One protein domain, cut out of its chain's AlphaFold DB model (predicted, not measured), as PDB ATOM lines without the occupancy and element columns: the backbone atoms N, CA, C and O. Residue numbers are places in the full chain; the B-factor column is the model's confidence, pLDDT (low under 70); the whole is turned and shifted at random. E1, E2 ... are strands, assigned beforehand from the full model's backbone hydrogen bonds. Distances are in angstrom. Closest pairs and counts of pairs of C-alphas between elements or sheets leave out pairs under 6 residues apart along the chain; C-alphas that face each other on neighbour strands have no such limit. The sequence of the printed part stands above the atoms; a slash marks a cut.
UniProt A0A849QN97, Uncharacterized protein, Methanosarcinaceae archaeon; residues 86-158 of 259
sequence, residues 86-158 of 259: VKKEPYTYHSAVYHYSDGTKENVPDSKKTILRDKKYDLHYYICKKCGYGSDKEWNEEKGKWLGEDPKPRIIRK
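Overview. This is residues 86 to 158 of the 259 residues of an uncharacterized protein of Methanosarcinaceae archaeon (UniProt A0A849QN97). You are looking at a long, thin structure: a bent two-strand ribbon of E1 and E4, with short E5 beside the far end of E4, continues at one end into a small sheet of E3, E2 and E6. From the other end a long loop, residues 122 to 143, reaches out as an arm and folds back, and its tip, residues 128 to 133, sticks out free. The printed part has 73 residues with no named helix and six named strands, E1 to E6 in chain order; its class is all strand, though under half of the residues, 33 of 73, are in named elements. The first sheet has the order E1, E4, E5 and is antiparallel; the second has the order E3, E2, E6 and is mixed. The whole is extended, with a radius of gyration of the C-alphas of 19.8 A and spans of 65 by 26 by 19 A.

Arrangement. Begin at E1, residues 86 to 94, whose antiparallel neighbour is E4, residues 112 to 121; C-alphas 92 and 114 face each other at 4.2 A. Look there for N 91 and O 115, within hydrogen-bond range at 2.8 A. E1 bends by 51 degrees at residue 89, and E4 bends by 59 degrees at residue 116. E1 runs on into E2, residues 96 to 99, at 44 degrees across a break of 1 residue. E2 forms a hairpin with E3, residues 105 to 107, where N 98 and O 106 are 2.7 A apart. E2 and E4 are only just apart, their closest C-alphas 8.1 A from each other. E4 forms a hairpin with E5, residues 144 to 146, with N 120 and O 145 at 2.9 A. Last, E6, residues 154 to 157, is parallel to E2 at 35 degrees, with N 156 and O 97 at 3.0 A. E1 and E6 are apart.

Along the chain. Find C-alpha 86 at (120.030, 106.446, 0.660); from there E1 runs 23.6 A to C-alpha 94. E2 spans 9.7 A and E3 6.8 A. E4 starts at C-alpha 112, (124.355, 124.587, -14.381), and runs 25.2 A. E5 spans 6.5 A, and E6 runs 9.8 A to C-alpha 157 at (112.564, 137.338, -18.751).

Size, cuts and confidence. The two C-alphas farthest apart are those of Cys 131 and Lys 158, at 65.0 A. The printed part has no cut. The link from E4 to E5, 22 residues, is long; within it residues 126 to 127 pair antiparallel with residues 134 to 135. Mean pLDDT of the printed part is 79.3; look for values under 70 at residues 121 to 126 and 134 to 144.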
ATOM      1  N   VAL A  86     120.145 105.245   1.465       72.00
ATOM      2  CA  VAL A  86     120.030 106.446   0.660       72.00
ATOM      3  C   VAL A  86     121.451 106.765   0.211       72.00
ATOM      4  O   VAL A  86     122.309 107.022   1.057       72.00
ATOM      5  N   LYS A  87     121.727 106.705  -1.095       79.94
ATOM      6  CA  LYS A  87     123.037 107.101  -1.623       79.94
ATOM      7  C   LYS A  87     122.977 108.559  -2.053       79.94
ATOM      8  O   LYS A  87     122.027 108.975  -2.716       79.94
ATOM      9  N   LYS A  88     124.003 109.327  -1.691       86.75
ATOM     10  CA  LYS A  88     124.191 110.686  -2.201       86.75
ATOM     11  C   LYS A  88     124.803 110.608  -3.590       86.75
ATOM     12  O   LYS A  88     125.941 110.167  -3.730       86.75
ATOM     13  N   GLU A  89     124.061 111.046  -4.595       85.25
ATOM     14  CA  GLU A  89     124.548 111.162  -5.968       85.25
ATOM     15  C   GLU A  89     124.518 112.625  -6.431       85.25
ATOM     16  O   GLU A  89     123.633 113.388  -6.019       85.25
ATOM     17  N   PRO A  90     125.482 113.051  -7.267       92.50
ATOM     18  CA  PRO A  90     125.464 114.383  -7.848       92.50
ATOM     19  C   PRO A  90     124.272 114.528  -8.803       92.50
ATOM     20  O   PRO A  90     124.099 113.757  -9.745       92.50
ATOM     21  N   TYR A  91     123.458 115.550  -8.567       90.50
ATOM     22  CA  TYR A  91     122.334 115.956  -9.399       90.50
ATOM     23  C   TYR A  91     122.624 117.334  -9.995       90.50
ATOM     24  O   TYR A  91     122.729 118.329  -9.271       90.50
ATOM     25  N   THR A  92     122.767 117.389 -11.319       92.12
ATOM     26  CA  THR A  92     123.013 118.633 -12.059       92.12
ATOM     27  C   THR A  92     121.701 119.183 -12.604       92.12
ATOM     28  O   THR A  92     120.973 118.481 -13.302       92.12
ATOM     29  N   TYR A  93     121.417 120.453 -12.323       91.12
ATOM     30  CA  TYR A  93     120.233 121.156 -12.812       91.12
ATOM     31  C   TYR A  93     120.585 122.558 -13.319       91.12
ATOM     32  O   TYR A  93     121.621 123.123 -12.967       91.12
ATOM     33  N   HIS A  94     119.715 123.140 -14.143       93.62
ATOM     34  CA  HIS A  94     119.847 124.527 -14.583       93.62
ATOM     35  C   HIS A  94     119.191 125.458 -13.568       93.62
ATOM     36  O   HIS A  94     117.987 125.403 -13.328       93.62
ATOM     37  N   SER A  95     119.993 126.317 -12.947       91.88
ATOM     38  CA  SER A  95     119.521 127.245 -11.919       91.88
ATOM     39  C   SER A  95     118.799 128.465 -12.478       91.88
ATOM     40  O   SER A  95     118.129 129.165 -11.716       91.88
ATOM     41  N   ALA A  96     118.903 128.708 -13.786       92.56
ATOM     42  CA  ALA A  96     118.163 129.744 -14.477       92.56
ATOM     43  C   ALA A  96     117.553 129.215 -15.777       92.56
ATOM     44  O   ALA A  96     118.175 128.451 -16.518       92.56
ATOM     45  N   VAL A  97     116.330 129.660 -16.051       91.88
ATOM     46  CA  VAL A  97     115.575 129.305 -17.253       91.88
ATOM     47  C   VAL A  97     115.022 130.593 -17.857       91.88
ATOM     48  O   VAL A  97     114.371 131.382 -17.164       91.88
ATOM     49  N   TYR A  98     115.305 130.822 -19.137       88.62
ATOM     50  CA  TYR A  98     114.670 131.865 -19.926       88.62
ATOM     51  C   TYR A  98     113.221 131.492 -20.190       88.62
ATOM     52  O   TYR A  98     112.927 130.370 -20.593       88.62
ATOM     53  N   HIS A  99     112.326 132.447 -19.967       87.81
ATOM     54  CA  HIS A  99     110.931 132.332 -20.367       87.81
ATOM     55  C   HIS A  99     110.659 133.306 -21.505       87.81
ATOM     56  O   HIS A  99     110.883 134.513 -21.360       87.81
ATOM     57  N   TYR A 100     110.167 132.775 -22.615       83.06
ATOM     58  CA  TYR A 100     109.835 133.536 -23.809       83.06
ATOM     59  C   TYR A 100     108.361 133.955 -23.825       83.06
ATOM     60  O   TYR A 100     107.544 133.491 -23.026       83.06
ATOM     61  N   SER A 101     108.040 134.883 -24.723       77.88
ATOM     62  CA  SER A 101     106.686 135.409 -24.954       77.88
ATOM     63  C   SER A 101     105.688 134.351 -25.397       77.88
ATOM     64  O   SER A 101     104.516 134.426 -25.053       77.88
ATOM     65  N   ASP A 102     106.164 133.399 -26.188       83.81
ATOM     66  CA  ASP A 102     105.403 132.292 -26.765       83.81
ATOM     67  C   ASP A 102     105.175 131.143 -25.763       83.81
ATOM     68  O   ASP A 102     104.600 130.117 -26.112       83.81
ATOM     69  N   GLY A 103     105.631 131.301 -24.514       85.38
ATOM     70  CA  GLY A 103     105.558 130.275 -23.474       85.38
ATOM     71  C   GLY A 103     106.687 129.246 -23.527       85.38
ATOM     72  O   GLY A 103     106.756 128.382 -22.646       85.38
ATOM     73  N   THR A 104     107.596 129.335 -24.503       88.38
ATOM     74  CA  THR A 104     108.753 128.442 -24.560       88.38
ATOM     75  C   THR A 104     109.731 128.751 -23.425       88.38
ATOM     76  O   THR A 104     109.822 129.870 -22.902       88.38
ATOM     77  N   LYS A 105     110.448 127.711 -22.991       91.62
ATOM     78  CA  LYS A 105     111.446 127.780 -21.925       91.62
ATOM     79  C   LYS A 105     112.771 127.264 -22.450       91.62
ATOM     80  O   LYS A 105     112.813 126.190 -23.042       91.62
ATOM     81  N   GLU A 106     113.842 127.989 -22.176       93.69
ATOM     82  CA  GLU A 106     115.196 127.581 -22.550       93.69
ATOM     83  C   GLU A 106     116.120 127.674 -21.342       93.69
ATOM     84  O   GLU A 106     116.095 128.641 -20.582       93.69
ATOM     85  N   ASN A 107     116.943 126.654 -21.143       95.31
ATOM     86  CA  ASN A 107     117.905 126.636 -20.051       95.31
ATOM     87  C   ASN A 107     119.043 127.625 -20.325       95.31
ATOM     88  O   ASN A 107     119.614 127.626 -21.411       95.31
ATOM     89  N   VAL A 108     119.436 128.420 -19.326       93.12
ATOM     90  CA  VAL A 108     120.601 129.305 -19.476       93.12
ATOM     91  C   VAL A 108     121.874 128.436 -19.495       93.12
ATOM     92  O   VAL A 108     122.084 127.706 -18.512       93.12
ATOM     93  N   PRO A 109     122.717 128.497 -20.550       91.31
ATOM     94  CA  PRO A 109     123.854 127.585 -20.744       91.31
ATOM     95  C   PRO A 109     124.806 127.503 -19.542       91.31
ATOM     96  O   PRO A 109     125.129 126.403 -19.091       91.31
ATOM     97  N   ASP A 110     125.130 128.652 -18.943       93.75
ATOM     98  CA  ASP A 110     126.096 128.770 -17.837       93.75
ATOM     99  C   ASP A 110     125.462 128.660 -16.442       93.75
ATOM    100  O   ASP A 110     126.109 128.871 -15.419       93.75
ATOM    101  N   SER A 111     124.171 128.332 -16.360       93.69
ATOM    102  CA  SER A 111     123.453 128.266 -15.080       93.69
ATOM    103  C   SER A 111     123.475 126.890 -14.416       93.69
ATOM    104  O   SER A 111     122.737 126.671 -13.448       93.69
ATOM    105  N   LYS A 112     124.276 125.947 -14.923       95.50
ATOM    106  CA  LYS A 112     124.355 124.587 -14.381       95.50
ATOM    107  C   LYS A 112     124.885 124.617 -12.948       95.50
ATOM    108  O   LYS A 112     125.933 125.190 -12.670       95.50
ATOM    109  N   LYS A 113     124.152 123.988 -12.037       91.19
ATOM    110  CA  LYS A 113     124.558 123.773 -10.648       91.19
ATOM    111  C   LYS A 113     124.445 122.295 -10.327       91.19
ATOM    112  O   LYS A 113     123.459 121.661 -10.697       91.19
ATOM    113  N   THR A 114     125.434 121.765  -9.620       93.44
ATOM    114  CA  THR A 114     125.439 120.380  -9.143       93.44
ATOM    115  C   THR A 114     125.253 120.382  -7.635       93.44
ATOM    116  O   THR A 114     125.959 121.089  -6.920       93.44
ATOM    117  N   ILE A 115     124.289 119.606  -7.150       90.69
ATOM    118  CA  ILE A 115     124.041 119.390  -5.721       90.69
ATOM    119  C   ILE A 115     124.118 117.898  -5.414       90.69
ATOM    120  O   ILE A 115     123.840 117.075  -6.280       90.69
ATOM    121  N   LEU A 116     124.480 117.534  -4.187       92.00
ATOM    122  CA  LEU A 116     124.350 116.151  -3.730       92.00
ATOM    123  C   LEU A 116     122.904 115.919  -3.304       92.00
ATOM    124  O   LEU A 116     122.404 116.626  -2.426       92.00
ATOM    125  N   ARG A 117     122.239 114.943  -3.921       88.69
ATOM    126  CA  ARG A 117     120.869 114.573  -3.571       88.69
ATOM    127  C   ARG A 117     120.796 113.100  -3.217       88.69
ATOM    128  O   ARG A 117     121.569 112.268  -3.684       88.69
ATOM    129  N   ASP A 118     119.844 112.815  -2.356       85.31
ATOM    130  CA  ASP A 118     119.536 111.486  -1.881       85.31
ATOM    131  C   ASP A 118     118.745 110.733  -2.958       85.31
ATOM    132  O   ASP A 118     117.647 111.147  -3.347       85.31
ATOM    133  N   LYS A 119     119.311 109.633  -3.456       81.50
ATOM    134  CA  LYS A 119     118.666 108.732  -4.412       81.50
ATOM    135  C   LYS A 119     118.346 107.416  -3.719       81.50
ATOM    136  O   LYS A 119     119.216 106.788  -3.111       81.50
ATOM    137  N   LYS A 120     117.074 107.028  -3.776       79.56
ATOM    138  CA  LYS A 120     116.577 105.767  -3.226       79.56
ATOM    139  C   LYS A 120     116.496 104.726  -4.334       79.56
ATOM    140  O   LYS A 120     115.908 105.017  -5.371       79.56
ATOM    141  N   TYR A 121     117.026 103.535  -4.081       68.38
ATOM    142  CA  TYR A 121     117.007 102.403  -5.004       68.38
ATOM    143  C   TYR A 121     115.993 101.370  -4.531       68.38
ATOM    144  O   TYR A 121     115.976 101.015  -3.350       68.38
ATOM    145  N   ASP A 122     115.172 100.884  -5.458       60.66
ATOM    146  CA  ASP A 122     114.213  99.815  -5.198       60.66
ATOM    147  C   ASP A 122     114.725  98.503  -5.809       60.66
ATOM    148  O   ASP A 122     114.841  98.369  -7.031       60.66
ATOM    149  N   LEU A 123     115.014  97.513  -4.961       60.97
ATOM    150  CA  LEU A 123     115.424  96.184  -5.410       60.97
ATOM    151  C   LEU A 123     114.200  95.316  -5.702       60.97
ATOM    152  O   LEU A 123     113.352  95.093  -4.836       60.97
ATOM    153  N   HIS A 124     114.142  94.766  -6.909       57.94
ATOM    154  CA  HIS A 124     113.143  93.772  -7.281       57.94
ATOM    155  C   HIS A 124     113.776  92.384  -7.217       57.94
ATOM    156  O   HIS A 124     114.787  92.139  -7.862       57.94
ATOM    157  N   TYR A 125     113.167  91.459  -6.476       60.69
ATOM    158  CA  TYR A 125     113.607  90.063  -6.432       60.69
ATOM    159  C   TYR A 125     112.471  89.111  -6.788       60.69
ATOM    160  O   TYR A 125     111.309  89.278  -6.399       60.69
ATOM    161  N   TYR A 126     112.829  88.064  -7.522       67.00
ATOM    162  CA  TYR A 126     111.926  86.999  -7.925       67.00
ATOM    163  C   TYR A 126     112.216  85.760  -7.081       67.00
ATOM    164  O   TYR A 126     113.320  85.226  -7.116       67.00
ATOM    165  N   ILE A 127     111.222  85.284  -6.326       71.31
ATOM    166  CA  ILE A 127     111.368  84.119  -5.437       71.31
ATOM    167  C   ILE A 127     110.446  82.994  -5.923       71.31
ATOM    168  O   ILE A 127     109.236  83.206  -6.077       71.31
ATOM    169  N   CYS A 128     110.971  81.777  -6.135       77.31
ATOM    170  CA  CYS A 128     110.118  80.604  -6.382       77.31
ATOM    171  C   CYS A 128     109.259  80.343  -5.136       77.31
ATOM    172  O   CYS A 128     109.772  80.010  -4.071       77.31
ATOM    173  N   LYS A 129     107.926  80.401  -5.281       75.06
ATOM    174  CA  LYS A 129     106.968  80.144  -4.184       75.06
ATOM    175  C   LYS A 129     107.113  78.760  -3.533       75.06
ATOM    176  O   LYS A 129     106.680  78.597  -2.402       75.06
ATOM    177  N   LYS A 130     107.655  77.768  -4.252       77.81
ATOM    178  CA  LYS A 130     107.786  76.382  -3.764       77.81
ATOM    179  C   LYS A 130     109.067  76.157  -2.964       77.81
ATOM    180  O   LYS A 130     108.996  75.628  -1.869       77.81
ATOM    181  N   CYS A 131     110.219  76.491  -3.544       79.44
ATOM    182  CA  CYS A 131     111.524  76.152  -2.966       79.44
ATOM    183  C   CYS A 131     112.239  77.342  -2.321       79.44
ATOM    184  O   CYS A 131     113.305  77.159  -1.754       79.44
ATOM    185  N   GLY A 132     111.697  78.558  -2.432       72.62
ATOM    186  CA  GLY A 132     112.333  79.753  -1.883       72.62
ATOM    187  C   GLY A 132     113.565  80.229  -2.654       72.62
ATOM    188  O   GLY A 132     114.102  81.267  -2.292       72.62
ATOM    189  N   TYR A 133     113.977  79.539  -3.727       75.44
ATOM    190  CA  TYR A 133     115.084  79.984  -4.571       75.44
ATOM    191  C   TYR A 133     114.807  81.390  -5.109       75.44
ATOM    192  O   TYR A 133     113.827  81.599  -5.839       75.44
ATOM    193  N   GLY A 134     115.656  82.337  -4.711       69.50
ATOM    194  CA  GLY A 134     115.753  83.656  -5.309       69.50
ATOM    195  C   GLY A 134     116.551  83.537  -6.594       69.50
ATOM    196  O   GLY A 134     117.641  82.976  -6.593       69.50
ATOM    197  N   SER A 135     115.988  84.002  -7.705       62.25
ATOM    198  CA  SER A 135     116.828  84.322  -8.847       62.25
ATOM    199  C   SER A 135     117.222  85.772  -8.687       62.25
ATOM    200  O   SER A 135     116.407  86.665  -8.941       62.25
ATOM    201  N   ASP A 136     118.476  85.982  -8.327       56.34
ATOM    202  CA  ASP A 136     119.153  87.261  -8.457       56.34
ATOM    203  C   ASP A 136     119.428  87.422  -9.957       56.34
ATOM    204  O   ASP A 136     120.555  87.293 -10.422       56.34
ATOM    205  N   LYS A 137     118.368  87.546 -10.774       51.09
ATOM    206  CA  LYS A 137     118.550  87.983 -12.158       51.09
ATOM    207  C   LYS A 137     119.090  89.393 -12.026       51.09
ATOM    208  O   LYS A 137     118.326  90.273 -11.639       51.09
ATOM    209  N   GLU A 138     120.408  89.478 -12.190       47.28
ATOM    210  CA  GLU A 138     121.281  90.641 -12.261       47.28
ATOM    211  C   GLU A 138     120.546  91.950 -12.031       47.28
ATOM    212  O   GLU A 138     119.697  92.328 -12.829       47.28
ATOM    213  N   TRP A 139     120.867  92.586 -10.905       46.38
ATOM    214  CA  TRP A 139     121.062  94.027 -10.737       46.38
ATOM    215  C   TRP A 139     120.636  94.942 -11.904       46.38
ATOM    216  O   TRP A 139     121.397  95.778 -12.371       46.38
ATOM    217  N   ASN A 140     119.381  94.871 -12.333       47.28
ATOM    218  CA  ASN A 140     118.781  95.901 -13.164       47.28
ATOM    219  C   ASN A 140     118.294  96.984 -12.196       47.28
ATOM    220  O   ASN A 140     117.097  97.153 -11.943       47.28
ATOM    221  N   GLU A 141     119.268  97.656 -11.569       55.69
ATOM    222  CA  GLU A 141     119.101  98.945 -10.903       55.69
ATOM    223  C   GLU A 141     118.575  99.941 -11.936       55.69
ATOM    224  O   GLU A 141     119.346 100.625 -12.600       55.69
ATOM    225  N   GLU A 142     117.262 100.048 -12.100       54.12
ATOM    226  CA  GLU A 142     116.746 101.025 -13.069       54.12
ATOM    227  C   GLU A 142     115.780 102.042 -12.490       54.12
ATOM    228  O   GLU A 142     115.384 102.976 -13.185       54.12
ATOM    229  N   LYS A 143     115.424 101.955 -11.206       55.41
ATOM    230  CA  LYS A 143     114.506 102.938 -10.612       55.41
ATOM    231  C   LYS A 143     115.063 103.526  -9.333       55.41
ATOM    232  O   LYS A 143     114.596 103.258  -8.234       55.41
ATOM    233  N   GLY A 144     116.070 104.374  -9.519       64.06
ATOM    234  CA  GLY A 144     116.449 105.357  -8.519       64.06
ATOM    235  C   GLY A 144     115.432 106.499  -8.492       64.06
ATOM    236  O   GLY A 144     115.263 107.185  -9.499       64.06
ATOM    237  N   LYS A 145     114.766 106.732  -7.359       78.06
ATOM    238  CA  LYS A 145     113.907 107.910  -7.163       78.06
ATOM    239  C   LYS A 145     114.644 108.951  -6.328       78.06
ATOM    240  O   LYS A 145     115.100 108.656  -5.224       78.06
ATOM    241  N   TRP A 146     114.727 110.177  -6.838       82.12
ATOM    242  CA  TRP A 146     115.237 111.307  -6.066       82.12
ATOM    243  C   TRP A 146     114.284 111.651  -4.919       82.12
ATOM    244  O   TRP A 146     113.070 111.753  -5.112       82.12
ATOM    245  N   LEU A 147     114.839 111.840  -3.726       80.19
ATOM    246  CA  LEU A 147     114.107 112.306  -2.553       80.19
ATOM    247  C   LEU A 147     114.272 113.831  -2.407       80.19
ATOM    248  O   LEU A 147     115.327 114.386  -2.715       80.19
ATOM    249  N   GLY A 148     113.217 114.520  -1.963       83.31
ATOM    250  CA  GLY A 148     113.181 115.982  -1.787       83.31
ATOM    251  C   GLY A 148     112.425 116.727  -2.892       83.31
ATOM    252  O   GLY A 148     112.048 116.129  -3.897       83.31
ATOM    253  N   GLU A 149     112.193 118.026  -2.704       83.00
ATOM    254  CA  GLU A 149     111.605 118.904  -3.728       83.00
ATOM    255  C   GLU A 149     112.645 119.282  -4.788       83.00
ATOM    256  O   GLU A 149     113.827 119.452  -4.477       83.00
ATOM    257  N   ASP A 150     112.215 119.429  -6.042       82.75
ATOM    258  CA  ASP A 150     113.107 119.904  -7.096       82.75
ATOM    259  C   ASP A 150     113.462 121.383  -6.872       82.75
ATOM    260  O   ASP A 150     112.580 122.191  -6.552       82.75
ATOM    261  N   PRO A 151     114.740 121.771  -7.044       85.62
ATOM    262  CA  PRO A 151     115.138 123.163  -6.917       85.62
ATOM    263  C   PRO A 151     114.341 124.028  -7.891       85.62
ATOM    264  O   PRO A 151     114.290 123.747  -9.088       85.62
ATOM    265  N   LYS A 152     113.741 125.112  -7.396       87.56
ATOM    266  CA  LYS A 152     113.006 126.048  -8.252       87.56
ATOM    267  C   LYS A 152     114.009 126.907  -9.033       87.56
ATOM    268  O   LYS A 152     114.745 127.671  -8.401       87.56
ATOM    269  N   PRO A 153     114.076 126.804 -10.374       89.00
ATOM    270  CA  PRO A 153     114.977 127.637 -11.154       89.00
ATOM    271  C   PRO A 153     114.529 129.099 -11.098       89.00
ATOM    272  O   PRO A 153     113.335 129.409 -11.041       89.00
ATOM    273  N   ARG A 154     115.490 130.020 -11.157       89.06
ATOM    274  CA  ARG A 154     115.203 131.443 -11.319       89.06
ATOM    275  C   ARG A 154     114.716 131.682 -12.744       89.06
ATOM    276  O   ARG A 154     115.428 131.411 -13.708       89.06
ATOM    277  N   ILE A 155     113.512 132.222 -12.874       86.75
ATOM    278  CA  ILE A 155     112.953 132.579 -14.176       86.75
ATOM    279  C   ILE A 155     113.527 133.936 -14.596       86.75
ATOM    280  O   ILE A 155     113.396 134.918 -13.862       86.75
ATOM    281  N   ILE A 156     114.165 133.989 -15.766       87.62
ATOM    282  CA  ILE A 156     114.690 135.224 -16.362       87.62
ATOM    283  C   ILE A 156     113.829 135.580 -17.574       87.62
ATOM    284  O   ILE A 156     113.655 134.776 -18.486       87.62
ATOM    285  N   ARG A 157     113.291 136.804 -17.592       80.62
ATOM    286  CA  ARG A 157     112.564 137.338 -18.751       80.62
ATOM    287  C   ARG A 157     113.555 137.997 -19.708       80.62
ATOM    288  O   ARG A 157     114.339 138.845 -19.281       80.62
ATOM    289  N   LYS A 158     113.529 137.624 -20.990       77.06
ATOM    290  CA  LYS A 158     114.398 138.230 -22.012       77.06
ATOM    291  C   LYS A 158     113.855 139.615 -22.399       77.06
ATOM    292  O   LYS A 158     112.665 139.775 -22.667       77.06
TER     293      LYS A 158